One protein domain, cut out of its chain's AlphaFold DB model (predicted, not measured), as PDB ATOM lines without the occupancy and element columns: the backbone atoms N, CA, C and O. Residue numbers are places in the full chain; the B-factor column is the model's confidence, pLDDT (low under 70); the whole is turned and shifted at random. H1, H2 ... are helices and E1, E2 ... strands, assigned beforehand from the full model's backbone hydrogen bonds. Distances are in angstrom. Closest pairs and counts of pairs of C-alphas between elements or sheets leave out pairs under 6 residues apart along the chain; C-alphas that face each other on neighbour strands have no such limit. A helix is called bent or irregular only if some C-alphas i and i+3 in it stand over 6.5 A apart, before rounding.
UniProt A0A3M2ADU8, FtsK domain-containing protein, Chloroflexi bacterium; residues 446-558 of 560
ATOM      1  N   ASN A 446      31.803 -32.158  32.031       83.88
ATOM      2  CA  ASN A 446      32.334 -31.621  33.279       83.88
ATOM      3  C   ASN A 446      33.836 -31.899  33.439       83.88
ATOM      4  O   ASN A 446      34.567 -31.037  33.922       83.88
ATOM      5  N   ASP A 447      34.321 -33.054  32.971       80.69
ATOM      6  CA  ASP A 447      35.751 -33.379  32.999       80.69
ATOM      7  C   ASP A 447      36.551 -32.396  32.114       80.69
ATOM      8  O   ASP A 447      37.620 -31.933  32.513       80.69
ATOM      9  N   LEU A 448      36.004 -31.983  30.957       82.69
ATOM     10  CA  LEU A 448      36.613 -30.953  30.098       82.69
ATOM     11  C   LEU A 448      36.696 -29.583  30.789       82.69
ATOM     12  O   LEU A 448      37.712 -28.889  30.677       82.69
ATOM     13  N   PHE A 449      35.638 -29.175  31.495       86.62
ATOM     14  CA  PHE A 449      35.626 -27.899  32.213       86.62
ATOM     15  C   PHE A 449      36.522 -27.919  33.447       86.62
ATOM     16  O   PHE A 449      37.268 -26.970  33.667       86.62
ATOM     17  N   THR A 450      36.547 -29.030  34.177       74.94
ATOM     18  CA  THR A 450      37.449 -29.257  35.313       74.94
ATOM     19  C   THR A 450      38.909 -29.155  34.870       74.94
ATOM     20  O   THR A 450      39.701 -28.428  35.470       74.94
ATOM     21  N   ALA A 451      39.260 -29.806  33.756       71.81
ATOM     22  CA  ALA A 451      40.592 -29.705  33.168       71.81
ATOM     23  C   ALA A 451      40.915 -28.283  32.682       71.81
ATOM     24  O   ALA A 451      42.048 -27.830  32.832       71.81
ATOM     25  N   SER A 452      39.932 -27.556  32.142       76.44
ATOM     26  CA  SER A 452      40.105 -26.149  31.752       76.44
ATOM     27  C   SER A 452      40.385 -25.258  32.957       76.44
ATOM     28  O   SER A 452      41.332 -24.479  32.924       76.44
ATOM     29  N   LEU A 453      39.602 -25.400  34.028       77.69
ATOM     30  CA  LEU A 453      39.728 -24.599  35.242       77.69
ATOM     31  C   LEU A 453      41.089 -24.805  35.911       77.69
ATOM     32  O   LEU A 453      41.823 -23.842  36.115       77.69
ATOM     33  N   TYR A 454      41.444 -26.059  36.196       72.81
ATOM     34  CA  TYR A 454      42.630 -26.381  36.990       72.81
ATOM     35  C   TYR A 454      43.913 -26.532  36.166       72.81
ATOM     36  O   TYR A 454      45.002 -26.295  36.683       72.81
ATOM     37  N   GLY A 455      43.806 -26.941  34.900       59.56
ATOM     38  CA  GLY A 455      44.958 -27.195  34.030       59.56
ATOM     39  C   GLY A 455      45.321 -26.032  33.109       59.56
ATOM     40  O   GLY A 455      46.476 -25.922  32.707       59.56
ATOM     41  N   PHE A 456      44.357 -25.168  32.778       75.25
ATOM     42  CA  PHE A 456      44.516 -24.119  31.764       75.25
ATOM     43  C   PHE A 456      44.031 -22.745  32.239       75.25
ATOM     44  O   PHE A 456      43.641 -21.912  31.424       75.25
ATOM     45  N   ALA A 457      44.038 -22.508  33.555       76.25
ATOM     46  CA  ALA A 457      43.619 -21.247  34.174       76.25
ATOM     47  C   ALA A 457      42.219 -20.775  33.723       76.25
ATOM     48  O   ALA A 457      41.974 -19.590  33.517       76.25
ATOM     49  N   GLY A 458      41.300 -21.715  33.494       76.44
ATOM     50  CA  GLY A 458      39.953 -21.448  32.991       76.44
ATOM     51  C   GLY A 458      39.845 -21.295  31.471       76.44
ATOM     52  O   GLY A 458      38.725 -21.262  30.962       76.44
ATOM     53  N   LYS A 459      40.954 -21.250  30.720       87.81
ATOM     54  CA  LYS A 459      40.957 -21.135  29.252       87.81
ATOM     55  C   LYS A 459      40.511 -22.446  28.604       87.81
ATOM     56  O   LYS A 459      41.199 -23.465  28.657       87.81
ATOM     57  N   PHE A 460      39.383 -22.415  27.904       88.56
ATOM     58  CA  PHE A 460      38.837 -23.579  27.209       88.56
ATOM     59  C   PHE A 460      39.367 -23.653  25.772       88.56
ATOM     60  O   PHE A 460      38.809 -23.058  24.843       88.56
ATOM     61  N   THR A 461      40.450 -24.406  25.568       84.88
ATOM     62  CA  THR A 461      41.076 -24.569  24.245       84.88
ATOM     63  C   THR A 461      40.972 -26.005  23.753       84.88
ATOM     64  O   THR A 461      41.490 -26.923  24.382       84.88
ATOM     65  N   VAL A 462      40.388 -26.196  22.564       82.31
ATOM     66  CA  VAL A 462      40.209 -27.521  21.942       82.31
ATOM     67  C   VAL A 462      41.530 -28.287  21.845       82.31
ATOM     68  O   VAL A 462      41.594 -29.442  22.246       82.31
ATOM     69  N   ARG A 463      42.595 -27.638  21.360       77.31
ATOM     70  CA  ARG A 463      43.920 -28.256  21.199       77.31
ATOM     71  C   ARG A 463      44.540 -28.672  22.537       77.31
ATOM     72  O   ARG A 463      45.075 -29.772  22.632       77.31
ATOM     73  N   ALA A 464      44.458 -27.810  23.551       74.50
ATOM     74  CA  ALA A 464      45.026 -28.072  24.873       74.50
ATOM     75  C   ALA A 464      44.281 -29.214  25.580       74.50
ATOM     76  O   ALA A 464      44.910 -30.139  26.082       74.50
ATOM     77  N   LEU A 465      42.947 -29.208  25.518       74.31
ATOM     78  CA  LEU A 465      42.112 -30.270  26.076       74.31
ATOM     79  C   LEU A 465      42.306 -31.591  25.329       74.31
ATOM     80  O   LEU A 465      42.510 -32.622  25.957       74.31
ATOM     81  N   TYR A 466      42.332 -31.573  23.997       77.00
ATOM     82  CA  TYR A 466      42.609 -32.778  23.214       77.00
ATOM     83  C   TYR A 466      43.967 -33.399  23.580       77.00
ATOM     84  O   TYR A 466      44.072 -34.616  23.721       77.00
ATOM     85  N   SER A 467      44.988 -32.561  23.799       70.94
ATOM     86  CA  SER A 467      46.298 -33.009  24.277       70.94
ATOM     87  C   SER A 467      46.252 -33.546  25.711       70.94
ATOM     88  O   SER A 467      46.881 -34.563  25.982       70.94
ATOM     89  N   ALA A 468      45.524 -32.892  26.620       67.94
ATOM     90  CA  ALA A 468      45.419 -33.294  28.026       67.94
ATOM     91  C   ALA A 468      44.723 -34.644  28.216       67.94
ATOM     92  O   ALA A 468      45.069 -35.390  29.127       67.94
ATOM     93  N   PHE A 469      43.757 -34.953  27.352       72.06
ATOM     94  CA  PHE A 469      43.010 -36.207  27.388       72.06
ATOM     95  C   PHE A 469      43.610 -37.295  26.483       72.06
ATOM     96  O   PHE A 469      42.999 -38.343  26.338       72.06
ATOM     97  N   GLU A 470      44.771 -37.065  25.854       68.69
ATOM     98  CA  GLU A 470      45.542 -38.046  25.061       68.69
ATOM     99  C   GLU A 470      44.714 -38.908  24.067       68.69
ATOM    100  O   GLU A 470      45.084 -40.035  23.729       68.69
ATOM    101  N   GLY A 471      43.597 -38.372  23.551       64.62
ATOM    102  CA  GLY A 471      42.684 -39.059  22.628       64.62
ATOM    103  C   GLY A 471      41.479 -39.774  23.259       64.62
ATOM    104  O   GLY A 471      40.665 -40.317  22.512       64.62
ATOM    105  N   ASP A 472      41.312 -39.736  24.584       71.19
ATOM    106  CA  ASP A 472      40.104 -40.213  25.282       71.19
ATOM    107  C   ASP A 472      38.884 -39.299  25.055       71.19
ATOM    108  O   ASP A 472      37.746 -39.751  25.165       71.19
ATOM    109  N   ALA A 473      39.106 -38.041  24.656       76.94
ATOM    110  CA  ALA A 473      38.083 -37.121  24.161       76.94
ATOM    111  C   ALA A 473      38.365 -36.743  22.700       76.94
ATOM    112  O   ALA A 473      39.451 -36.262  22.370       76.94
ATOM    113  N   SER A 474      37.389 -36.933  21.804       81.75
ATOM    114  CA  SER A 474      37.551 -36.549  20.393       81.75
ATOM    115  C   SER A 474      37.523 -35.029  20.211       81.75
ATOM    116  O   SER A 474      36.797 -34.313  20.902       81.75
ATOM    117  N   GLU A 475      38.262 -34.519  19.224       82.69
ATOM    118  CA  GLU A 475      38.262 -33.086  18.909       82.69
ATOM    119  C   GLU A 475      36.850 -32.573  18.566       82.69
ATOM    120  O   GLU A 475      36.455 -31.480  18.976       82.69
ATOM    121  N   THR A 476      36.053 -33.395  17.876       82.44
ATOM    122  CA  THR A 476      34.650 -33.113  17.544       82.44
ATOM    123  C   THR A 476      33.781 -32.962  18.794       82.44
ATOM    124  O   THR A 476      32.975 -32.036  18.866       82.44
ATOM    125  N   PHE A 477      33.965 -33.826  19.797       85.69
ATOM    126  CA  PHE A 477      33.251 -33.753  21.074       85.69
ATOM    127  C   PHE A 477      33.575 -32.461  21.836       85.69
ATOM    128  O   PHE A 477      32.666 -31.747  22.256       85.69
ATOM    129  N   ILE A 478      34.859 -32.098  21.922       85.81
ATOM    130  CA  ILE A 478      35.305 -30.874  22.607       85.81
ATOM    131  C   ILE A 478      34.799 -29.621  21.873       85.81
ATOM    132  O   ILE A 478      34.353 -28.662  22.504       85.81
ATOM    133  N   ARG A 479      34.812 -29.623  20.531       89.00
ATOM    134  CA  ARG A 479      34.256 -28.530  19.711       89.00
ATOM    135  C   ARG A 479      32.751 -28.368  19.899       89.00
ATOM    136  O   ARG A 479      32.275 -27.233  19.907       89.00
ATOM    137  N   ARG A 480      32.014 -29.473  20.056       89.69
ATOM    138  CA  ARG A 480      30.577 -29.453  20.351       89.69
ATOM    139  C   ARG A 480      30.309 -28.827  21.721       89.69
ATOM    140  O   ARG A 480      29.559 -27.858  21.781       89.69
ATOM    141  N   ALA A 481      31.003 -29.283  22.767       87.88
ATOM    142  CA  ALA A 481      30.886 -28.716  24.115       87.88
ATOM    143  C   ALA A 481      31.198 -27.208  24.132       87.88
ATOM    144  O   ALA A 481      30.445 -26.419  24.696       87.88
ATOM    145  N   ALA A 482      32.248 -26.786  23.418       88.56
ATOM    146  CA  ALA A 482      32.615 -25.376  23.298       88.56
ATOM    147  C   ALA A 482      31.542 -24.500  22.634       88.56
ATOM    148  O   ALA A 482      31.578 -23.293  22.822       88.56
ATOM    149  N   LYS A 483      30.659 -25.073  21.805       88.62
ATOM    150  CA  LYS A 483      29.582 -24.348  21.116       88.62
ATOM    151  C   LYS A 483      28.290 -24.356  21.932       88.62
ATOM    152  O   LYS A 483      27.619 -23.338  21.984       88.62
ATOM    153  N   GLU A 484      27.951 -25.491  22.538       87.81
ATOM    154  CA  GLU A 484      26.721 -25.669  23.322       87.81
ATOM    155  C   GLU A 484      26.737 -24.882  24.635       87.81
ATOM    156  O   GLU A 484      25.699 -24.392  25.066       87.81
ATOM    157  N   TYR A 485      27.910 -24.743  25.256       91.12
ATOM    158  CA  TYR A 485      28.047 -24.082  26.555       91.12
ATOM    159  C   TYR A 485      28.492 -22.623  26.453       91.12
ATOM    160  O   TYR A 485      28.584 -21.946  27.472       91.12
ATOM    161  N   GLU A 486      28.779 -22.134  25.241       88.88
ATOM    162  CA  GLU A 486      29.213 -20.756  25.030       88.88
ATOM    163  C   GLU A 486      28.108 -19.780  25.440       88.88
ATOM    164  O   GLU A 486      26.993 -19.810  24.918       88.88
ATOM    165  N   TYR A 487      28.431 -18.893  26.373       87.94
ATOM    166  CA  TYR A 487      27.517 -17.867  26.826       87.94
ATOM    167  C   TYR A 487      27.366 -16.773  25.770       87.94
ATOM    168  O   TYR A 487      28.350 -16.212  25.285       87.94
ATOM    169  N   SER A 488      26.115 -16.429  25.466       84.75
ATOM    170  CA  SER A 488      25.750 -15.235  24.707       84.75
ATOM    171  C   SER A 488      24.703 -14.432  25.475       84.75
ATOM    172  O   SER A 488      23.878 -15.007  26.181       84.75
ATOM    173  N   PHE A 489      24.707 -13.109  25.317       82.12
ATOM    174  CA  PHE A 489      23.734 -12.237  25.989       82.12
ATOM    175  C   PHE A 489      22.300 -12.425  25.476       82.12
ATOM    176  O   PHE A 489      21.354 -12.098  26.183       82.12
ATOM    177  N   GLU A 490      22.132 -12.980  24.272       78.38
ATOM    178  CA  GLU A 490      20.818 -13.234  23.670       78.38
ATOM    179  C   GLU A 490      20.192 -14.551  24.142       78.38
ATOM    180  O   GLU A 490      18.984 -14.608  24.352       78.38
ATOM    181  N   GLN A 491      20.991 -15.614  24.295       70.50
ATOM    182  CA  GLN A 491      20.480 -16.959  24.598       70.50
ATOM    183  C   GLN A 491      20.800 -17.442  26.016       70.50
ATOM    184  O   GLN A 491      20.198 -18.423  26.430       70.50
ATOM    185  N   GLN A 492      21.686 -16.746  26.746       75.50
ATOM    186  CA  GLN A 492      22.236 -17.104  28.063       75.50
ATOM    187  C   GLN A 492      22.734 -18.560  28.121       75.50
ATOM    188  O   GLN A 492      21.972 -19.519  28.181       75.50
ATOM    189  N   GLY A 493      24.057 -18.738  28.094       75.06
ATOM    190  CA  GLY A 493      24.660 -20.074  28.139       75.06
ATOM    191  C   GLY A 493      24.366 -20.814  29.453       75.06
ATOM    192  O   GLY A 493      24.112 -20.174  30.477       75.06
ATOM    193  N   PRO A 494      24.423 -22.157  29.453       86.62
ATOM    194  CA  PRO A 494      24.223 -22.954  30.659       86.62
ATOM    195  C   PRO A 494      25.264 -22.627  31.738       86.62
ATOM    196  O   PRO A 494      26.442 -22.408  31.452       86.62
ATOM    197  N   VAL A 495      24.819 -22.646  32.996       87.31
ATOM    198  CA  VAL A 495      25.706 -22.546  34.161       87.31
ATOM    199  C   VAL A 495      26.444 -23.867  34.337       87.31
ATOM    200  O   VAL A 495      25.838 -24.936  34.351       87.31
ATOM    201  N   ILE A 496      27.760 -23.777  34.478       89.50
ATOM    202  CA  ILE A 496      28.672 -24.894  34.693       89.50
ATOM    203  C   ILE A 496      28.998 -24.939  36.185       89.50
ATOM    204  O   ILE A 496      29.431 -23.935  36.745       89.50
ATOM    205  N   GLU A 497      28.798 -26.084  36.830       84.44
ATOM    206  CA  GLU A 497      29.078 -26.264  38.256       84.44
ATOM    207  C   GLU A 497      30.253 -27.228  38.446       84.44
ATOM    208  O   GLU A 497      30.205 -28.372  37.995       84.44
ATOM    209  N   ILE A 498      31.318 -26.758  39.099       76.44
ATOM    210  CA  ILE A 498      32.548 -27.519  39.355       76.44
ATOM    211  C   ILE A 498      32.869 -27.372  40.839       76.44
ATOM    212  O   ILE A 498      33.055 -26.256  41.319       76.44
ATOM    213  N   ASP A 499      32.902 -28.486  41.572       75.25
ATOM    214  CA  ASP A 499      33.202 -28.532  43.013       75.25
ATOM    215  C   ASP A 499      32.364 -27.554  43.866       75.25
ATOM    216  O   ASP A 499      32.844 -26.974  44.841       75.25
ATOM    217  N   GLY A 500      31.096 -27.354  43.486       73.56
ATOM    218  CA  GLY A 500      30.157 -26.438  44.148       73.56
ATOM    219  C   GLY A 500      30.338 -24.959  43.788       73.56
ATOM    220  O   GLY A 500      29.615 -24.121  44.312       73.56
ATOM    221  N   SER A 501      31.278 -24.628  42.897       81.50
ATOM    222  CA  SER A 501      31.460 -23.281  42.341       81.50
ATOM    223  C   SER A 501      30.783 -23.162  40.974       81.50
ATOM    224  O   SER A 501      30.810 -24.099  40.174       81.50
ATOM    225  N   ARG A 502      30.186 -22.001  40.688       86.75
ATOM    226  CA  ARG A 502      29.408 -21.747  39.464       86.75
ATOM    227  C   ARG A 502      30.208 -20.931  38.450       86.75
ATOM    228  O   ARG A 502      30.884 -19.973  38.809       86.75
ATOM    229  N   PHE A 503      30.074 -21.274  37.172       90.69
ATOM    230  CA  PHE A 503      30.770 -20.627  36.060       90.69
ATOM    231  C   PHE A 503      29.874 -20.497  34.823       90.69
ATOM    232  O   PHE A 503      28.889 -21.220  34.675       90.69
ATOM    233  N   VAL A 504      30.259 -19.631  33.888       91.75
ATOM    234  CA  VAL A 504      29.769 -19.629  32.496       91.75
ATOM    235  C   VAL A 504      30.939 -19.597  31.525       91.75
ATOM    236  O   VAL A 504      31.989 -19.037  31.830       91.75
ATOM    237  N   LEU A 505      30.778 -20.181  30.337       92.75
ATOM    238  CA  LEU A 505      31.824 -20.166  29.317       92.75
ATOM    239  C   LEU A 505      31.716 -18.901  28.453       92.75
ATOM    240  O   LEU A 505      31.041 -18.893  27.426       92.75
ATOM    241  N   GLY A 506      32.376 -17.824  28.871       90.00
ATOM    242  CA  GLY A 506      32.344 -16.527  28.194       90.00
ATOM    243  C   GLY A 506      33.411 -16.381  27.108       90.00
ATOM    244  O   GLY A 506      34.522 -16.899  27.243       90.00
ATOM    245  N   ARG A 507      33.104 -15.639  26.034       90.94
ATOM    246  CA  ARG A 507      34.128 -15.137  25.104       90.94
ATOM    247  C   ARG A 507      34.627 -13.777  25.558       90.94
ATOM    248  O   ARG A 507      33.903 -12.788  25.462       90.94
ATOM    249  N   VAL A 508      35.890 -13.725  25.956       89.25
ATOM    250  CA  VAL A 508      36.525 -12.506  26.464       89.25
ATOM    251  C   VAL A 508      37.785 -12.155  25.665       89.25
ATOM    252  O   VAL A 508      38.396 -13.048  25.058       89.25
ATOM    253  N   PRO A 509      38.154 -10.865  25.583       86.81
ATOM    254  CA  PRO A 509      39.396 -10.420  24.966       86.81
ATOM    255  C   PRO A 509      40.617 -11.031  25.651       86.81
ATOM    256  O   PRO A 509      40.642 -11.193  26.866       86.81
ATOM    257  N   MET A 510      41.625 -11.354  24.847       84.31
ATOM    258  CA  MET A 510      42.953 -11.766  25.297       84.31
ATOM    259  C   MET A 510      43.994 -11.340  24.250       84.31
ATOM    260  O   MET A 510      43.651 -11.000  23.110       84.31
ATOM    261  N   ARG A 511      45.277 -11.398  24.589       75.19
ATOM    262  CA  ARG A 511      46.390 -11.143  23.676       75.19
ATOM    263  C   ARG A 511      46.264 -12.043  22.443       75.19
ATOM    264  O   ARG A 511      46.162 -13.263  22.536       75.19
ATOM    265  N   GLY A 512      46.208 -11.420  21.265       72.88
ATOM    266  CA  GLY A 512      46.029 -12.123  19.990       72.88
ATOM    267  C   GLY A 512      44.577 -12.422  19.583       72.88
ATOM    268  O   GLY A 512      44.377 -13.064  18.554       72.88
ATOM    269  N   GLY A 513      43.557 -11.953  20.318       83.06
ATOM    270  CA  GLY A 513      42.161 -12.001  19.865       83.06
ATOM    271  C   GLY A 513      41.131 -12.161  20.984       83.06
ATOM    272  O   GLY A 513      41.067 -11.371  21.920       83.06
ATOM    273  N   ARG A 514      40.259 -13.167  20.859       83.12
ATOM    274  CA  ARG A 514      39.271 -13.537  21.886       83.12
ATOM    275  C   ARG A 514      39.371 -15.024  22.191       83.12
ATOM    276  O   ARG A 514      39.450 -15.836  21.269       83.12
ATOM    277  N   GLY A 515      39.337 -15.368  23.473       86.62
ATOM    278  CA  GLY A 515      39.364 -16.743  23.966       86.62
ATOM    279  C   GLY A 515      38.071 -17.115  24.682       86.62
ATOM    280  O   GLY A 515      37.305 -16.242  25.086       86.62
ATOM    281  N   ARG A 516      37.824 -18.419  24.837       92.19
ATOM    282  CA  ARG A 516      36.754 -18.927  25.706       92.19
ATOM    283  C   ARG A 516      37.317 -19.175  27.095       92.19
ATOM    284  O   ARG A 516      38.308 -19.894  27.213       92.19
ATOM    285  N   PHE A 517      36.671 -18.627  28.114       91.25
ATOM    286  CA  PHE A 517      37.092 -18.754  29.502       91.25
ATOM    287  C   PHE A 517      35.921 -19.145  30.397       91.25
ATOM    288  O   PHE A 517      34.791 -18.714  30.176       91.25
ATOM    289  N   LEU A 518      36.204 -19.957  31.411       87.44
ATOM    290  CA  LEU A 518      35.296 -20.178  32.528       87.44
ATOM    291  C   LEU A 518      35.288 -18.924  33.404       87.44
ATOM    292  O   LEU A 518      36.254 -18.634  34.105       87.44
ATOM    293  N   VAL A 519      34.195 -18.173  33.324       88.81
ATOM    294  CA  VAL A 519      33.974 -16.935  34.069       88.81
ATOM    295  C   VAL A 519      33.250 -17.282  35.370       88.81
ATOM    296  O   VAL A 519      32.161 -17.858  35.294       88.81
ATOM    297  N   PRO A 520      33.831 -16.990  36.546       86.31
ATOM    298  CA  PRO A 520      33.228 -17.338  37.827       86.31
ATOM    299  C   PRO A 520      31.966 -16.515  38.095       86.31
ATOM    300  O   PRO A 520      31.902 -15.326  37.784       86.31
ATOM    301  N   LEU A 521      30.978 -17.155  38.714       83.75
ATOM    302  CA  LEU A 521      29.762 -16.533  39.225       83.75
ATOM    303  C   LEU A 521      29.750 -16.652  40.747       83.75
ATOM    304  O   LEU A 521      30.003 -17.729  41.288       83.75
ATOM    305  N   ALA A 522      29.427 -15.565  41.442       76.19
ATOM    306  CA  ALA A 522      29.223 -15.614  42.884       76.19
ATOM    307  C   ALA A 522      27.881 -16.289  43.232       76.19
ATOM    308  O   ALA A 522      26.914 -16.262  42.462       76.19
ATOM    309  N   ASP A 523      27.821 -16.912  44.409       69.69
ATOM    310  CA  ASP A 523      26.628 -17.619  44.869       69.69
ATOM    311  C   ASP A 523      25.438 -16.666  45.030       69.69
ATOM    312  O   ASP A 523      25.493 -15.690  45.773       69.69
ATOM    313  N   GLY A 524      24.339 -16.968  44.333       65.94
ATOM    314  CA  GLY A 524      23.108 -16.171  44.363       65.94
ATOM    315  C   GLY A 524      23.082 -14.933  43.456       65.94
ATOM    316  O   GLY A 524      22.011 -14.345  43.318       65.94
ATOM    317  N   GLU A 525      24.187 -14.564  42.801       74.69
ATOM    318  CA  GLU A 525      24.221 -13.438  41.852       74.69
ATOM    319  C   GLU A 525      23.614 -13.823  40.477       74.69
ATOM    320  O   GLU A 525      23.701 -14.993  40.060       74.69
ATOM    321  N   PRO A 526      22.980 -12.868  39.763       77.56
ATOM    322  CA  PRO A 526      22.460 -13.076  38.415       77.56
ATOM    323  C   PRO A 526      23.587 -13.250  37.383       77.56
ATOM    324  O   PRO A 526      24.746 -12.913  37.618       77.56
ATOM    325  N   LEU A 527      23.239 -13.796  36.215       85.25
ATOM    326  CA  LEU A 527      24.176 -13.952  35.098       85.25
ATOM    327  C   LEU A 527      24.625 -12.579  34.566       85.25
ATOM    328  O   LEU A 527      23.809 -11.656  34.549       85.25
ATOM    329  N   PRO A 528      25.880 -12.443  34.090       84.56
ATOM    330  CA  PRO A 528      26.383 -11.183  33.552       84.56
ATOM    331  C   PRO A 528      25.525 -10.724  32.371       84.56
ATOM    332  O   PRO A 528      25.297 -11.471  31.413       84.56
ATOM    333  N   THR A 529      25.044  -9.487  32.434       84.81
ATOM    334  CA  THR A 529      24.115  -8.929  31.439       84.81
ATOM    335  C   THR A 529      24.822  -8.092  30.383       84.81
ATOM    336  O   THR A 529      24.273  -7.876  29.303       84.81
ATOM    337  N   THR A 530      26.059  -7.674  30.660       87.06
ATOM    338  CA  THR A 530      26.885  -6.894  29.739       87.06
ATOM    339  C   THR A 530      28.241  -7.551  29.478       87.06
ATOM    340  O   THR A 530      28.748  -8.351  30.269       87.06
ATOM    341  N   GLN A 531      28.849  -7.201  28.341       86.38
ATOM    342  CA  GLN A 531      30.199  -7.649  27.991       86.38
ATOM    343  C   GLN A 531      31.242  -7.131  28.990       86.38
ATOM    344  O   GLN A 531      32.149  -7.873  29.348       86.38
ATOM    345  N   GLU A 532      31.086  -5.903  29.487       85.38
ATOM    346  CA  GLU A 532      32.002  -5.304  30.465       85.38
ATOM    347  C   GLU A 532      31.995  -6.065  31.801       85.38
ATOM    348  O   GLU A 532      33.058  -6.351  32.350       85.38
ATOM    349  N   GLU A 533      30.818  -6.474  32.290       84.81
ATOM    350  CA  GLU A 533      30.689  -7.316  33.490       84.81
ATOM    351  C   GLU A 533      31.382  -8.672  33.310       84.81
ATOM    352  O   GLU A 533      32.122  -9.125  34.185       84.81
ATOM    353  N   MET A 534      31.176  -9.313  32.156       86.25
ATOM    354  CA  MET A 534      31.807 -10.594  31.840       86.25
ATOM    355  C   MET A 534      33.336 -10.482  31.772       86.25
ATOM    356  O   MET A 534      34.042 -11.348  32.288       86.25
ATOM    357  N   GLU A 535      33.851  -9.427  31.146       88.31
ATOM    358  CA  GLU A 535      35.288  -9.175  31.035       88.31
ATOM    359  C   GLU A 535      35.919  -8.886  32.399       88.31
ATOM    360  O   GLU A 535      36.977  -9.436  32.707       88.31
ATOM    361  N   ALA A 536      35.248  -8.107  33.251       83.62
ATOM    362  CA  ALA A 536      35.713  -7.822  34.605       83.62
ATOM    363  C   ALA A 536      35.818  -9.094  35.463       83.62
ATOM    364  O   ALA A 536      36.814  -9.290  36.161       83.62
ATOM    365  N   LEU A 537      34.827  -9.986  35.371       85.00
ATOM    366  CA  LEU A 537      34.831 -11.267  36.085       85.00
ATOM    367  C   LEU A 537      35.894 -12.241  35.547       85.00
ATOM    368  O   LEU A 537      36.450 -13.030  36.310       85.00
ATOM    369  N   ALA A 538      36.196 -12.189  34.247       84.25
ATOM    370  CA  ALA A 538      37.175 -13.068  33.607       84.25
ATOM    371  C   ALA A 538      38.626 -12.564  33.700       84.25
ATOM    372  O   ALA A 538      39.553 -13.348  33.490       84.25
ATOM    373  N   ALA A 539      38.842 -11.282  34.013       82.50
ATOM    374  CA  ALA A 539      40.159 -10.643  34.000       82.50
ATOM    375  C   ALA A 539      41.253 -11.407  34.781       82.50
ATOM    376  O   ALA A 539      42.355 -11.549  34.243       82.50
ATOM    377  N   PRO A 540      40.994 -11.973  35.982       79.25
ATOM    378  CA  PRO A 540      42.000 -12.763  36.695       79.25
ATOM    379  C   PRO A 540      42.429 -14.029  35.935       79.25
ATOM    380  O   PRO A 540      43.612 -14.361  35.901       79.25
ATOM    381  N   ALA A 541      41.479 -14.716  35.292       71.75
ATOM    382  CA  ALA A 541      41.727 -15.937  34.527       71.75
ATOM    383  C   ALA A 541      42.483 -15.650  33.215       71.75
ATOM    384  O   ALA A 541      43.411 -16.376  32.859       71.75
ATOM    385  N   VAL A 542      42.134 -14.556  32.526       79.44
ATOM    386  CA  VAL A 542      42.833 -14.108  31.309       79.44
ATOM    387  C   VAL A 542      44.289 -13.760  31.619       79.44
ATOM    388  O   VAL A 542      45.188 -14.265  30.949       79.44
ATOM    389  N   ALA A 543      44.537 -12.986  32.681       77.00
ATOM    390  CA  ALA A 543      45.892 -12.626  33.096       77.00
ATOM    391  C   ALA A 543      46.731 -13.860  33.474       77.00
ATOM    392  O   ALA A 543      47.903 -13.955  33.110       77.00
ATOM    393  N   ALA A 544      46.139 -14.835  34.170       70.94
ATOM    394  CA  ALA A 544      46.816 -16.084  34.511       70.94
ATOM    395  C   ALA A 544      47.184 -16.914  33.266       70.94
ATOM    396  O   ALA A 544      48.281 -17.470  33.202       70.94
ATOM    397  N   ALA A 545      46.301 -16.973  32.265       68.69
ATOM    398  CA  ALA A 545      46.549 -17.709  31.028       68.69
ATOM    399  C   ALA A 545      47.603 -17.042  30.127       68.69
ATOM    400  O   ALA A 545      48.440 -17.739  29.562       68.69
ATOM    401  N   GLU A 546      47.597 -15.712  30.008       76.88
ATOM    402  CA  GLU A 546      48.599 -14.975  29.219       76.88
ATOM    403  C   GLU A 546      50.000 -15.092  29.825       76.88
ATOM    404  O   GLU A 546      50.961 -15.345  29.102       76.88
ATOM    405  N   ASN A 547      50.107 -15.027  31.156       71.69
ATOM    406  CA  ASN A 547      51.372 -15.268  31.848       71.69
ATOM    407  C   ASN A 547      51.890 -16.702  31.628       71.69
ATOM    408  O   ASN A 547      53.096 -16.912  31.543       71.69
ATOM    409  N   ALA A 548      51.000 -17.696  31.532       61.22
ATOM    410  CA  ALA A 548      51.388 -19.076  31.242       61.22
ATOM    411  C   ALA A 548      51.861 -19.265  29.786       61.22
ATOM    412  O   ALA A 548      52.827 -19.995  29.551       61.22
ATOM    413  N   ASP A 549      51.219 -18.592  28.825       58.53
ATOM    414  CA  ASP A 549      51.615 -18.605  27.411       58.53
ATOM    415  C   ASP A 549      52.972 -17.888  27.203       58.53
ATOM    416  O   ASP A 549      53.830 -18.413  26.494       58.53
ATOM    417  N   ASP A 550      53.231 -16.768  27.895       52.81
ATOM    418  CA  ASP A 550      54.526 -16.060  27.855       52.81
ATOM    419  C   ASP A 550      55.677 -16.913  28.431       52.81
ATOM    420  O   ASP A 550      56.801 -16.886  27.922       52.81
ATOM    421  N   VAL A 551      55.407 -17.731  29.458       44.06
ATOM    422  CA  VAL A 551      56.387 -18.692  29.991       44.06
ATOM    423  C   VAL A 551      56.693 -19.785  28.963       44.06
ATOM    424  O   VAL A 551      57.861 -20.103  28.752       44.06
ATOM    425  N   LEU A 552      55.684 -20.327  28.276       37.72
ATOM    426  CA  LEU A 552      55.882 -21.353  27.244       37.72
ATOM    427  C   LEU A 552      56.630 -20.824  26.013       37.72
ATOM    428  O   LEU A 552      57.476 -21.540  25.477       37.72
ATOM    429  N   GLU A 553      56.367 -19.585  25.587       36.53
ATOM    430  CA  GLU A 553      57.138 -18.953  24.511       36.53
ATOM    431  C   GLU A 553      58.581 -18.682  24.950       36.53
ATOM    432  O   GLU A 553      59.498 -19.025  24.212       36.53
ATOM    433  N   SER A 554      58.823 -18.178  26.167       34.72
ATOM    434  CA  SER A 554      60.190 -17.924  26.658       34.72
ATOM    435  C   SER A 554      61.063 -19.186  26.752       34.72
ATOM    436  O   SER A 554      62.262 -19.113  26.500       34.72
ATOM    437  N   VAL A 555      60.461 -20.350  27.023       34.62
ATOM    438  CA  VAL A 555      61.150 -21.656  27.034       34.62
ATOM    439  C   VAL A 555      61.433 -22.159  25.612       34.62
ATOM    440  O   VAL A 555      62.416 -22.861  25.400       34.62
ATOM    441  N   ALA A 556      60.622 -21.780  24.617       31.41
ATOM    442  CA  ALA A 556      60.837 -22.153  23.218       31.41
ATOM    443  C   ALA A 556      61.985 -21.372  22.541       31.41
ATOM    444  O   ALA A 556      62.539 -21.860  21.561       31.41
ATOM    445  N   TRP A 557      62.369 -20.204  23.070       30.86
ATOM    446  CA  TRP A 557      63.504 -19.404  22.577       30.86
ATOM    447  C   TRP A 557      64.854 -19.751  23.237       30.86
ATOM    448  O   TRP A 557      65.872 -19.199  22.831       30.86
ATOM    449  N   GLU A 558      64.891 -20.650  24.229       32.09
ATOM    450  CA  GLU A 558      66.144 -21.159  24.827       32.09
ATOM    451  C   GLU A 558      66.637 -22.481  24.188       32.09
ATOM    452  O   GLU A 558      67.687 -22.991  24.581       32.09
TER     453      GLU A 558
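What this domain is: This is residues 446 to 558 of the 560 residues of the protein "FtsK domain-containing protein" of Chloroflexi bacterium (UniProt A0A3M2ADU8). A small, bent sheet of three strands, E1 E2 E3, has residues 531 to 546 of the long helix H4 packed on E2 and E3, while a cluster of three short helices joins it through H1, which packs on E1 and E3. Residues 550 to 558, of which 550 to 556 belong to H4, stick out as an arm. The printed part has 113 residues, with four named helices and three named strands that follow along the chain as H1 H2 H3 E1 E2 E3 H4; the class is mixed, helices and strands, and the sheet, in the order E1 E2 E3, is antiparallel. It is compact, with a radius of gyration of the C-alphas of 14.1 A, and spans 46 by 29 by 25 A.

How they stand to each other: E1, residues 496 to 498, E2, 501 to 510, and E3, 513 to 521, form a meander, each strand the antiparallel neighbour of the one before. N 496 and O 503 are 2.8 A apart, N 506 and O 517 2.9 A, within hydrogen-bond range. E2 bends by 70 degrees at residue 507. H4, residues 531 to 556, stands up from the sheet at 58 degrees; its closest C-alphas to E3 are Ala 538 and Val 519, 5.0 A. H1, residues 446 to 455, is on the same face, height 8.6 A, in two layers, helix over sheet. H1 touches H2, residues 462 to 468, about perpendicular at 81 degrees, closest C-alphas Leu 448 and Leu 465, 6.8 A. H2 touches H3, residues 475 to 484, closest C-alphas Val 462 and Ile 478, 6.0 A. Every O i to N i+4 pair is within range in H1, H2 and H3, and 20 of 22 in H4.

Where its parts are: H1 begins at C-alpha 446 (32.334, -31.621, 33.279). E2 measures 23.6 A, E3 23.4 A. H4, 34.2 A, is irregular, C-alphas 537 and 540 being 7.3 A apart, and ends at C-alpha 556 (60.837, -22.153, 23.218).

The domain as a whole: The farthest C-alphas, Gly 524 and Glu 558, are 47.5 A apart. The printed part has no cut; H3 to E1 is a long link. Mean pLDDT of the printed part is 77.3; residues 548 to 558 are among those under 70.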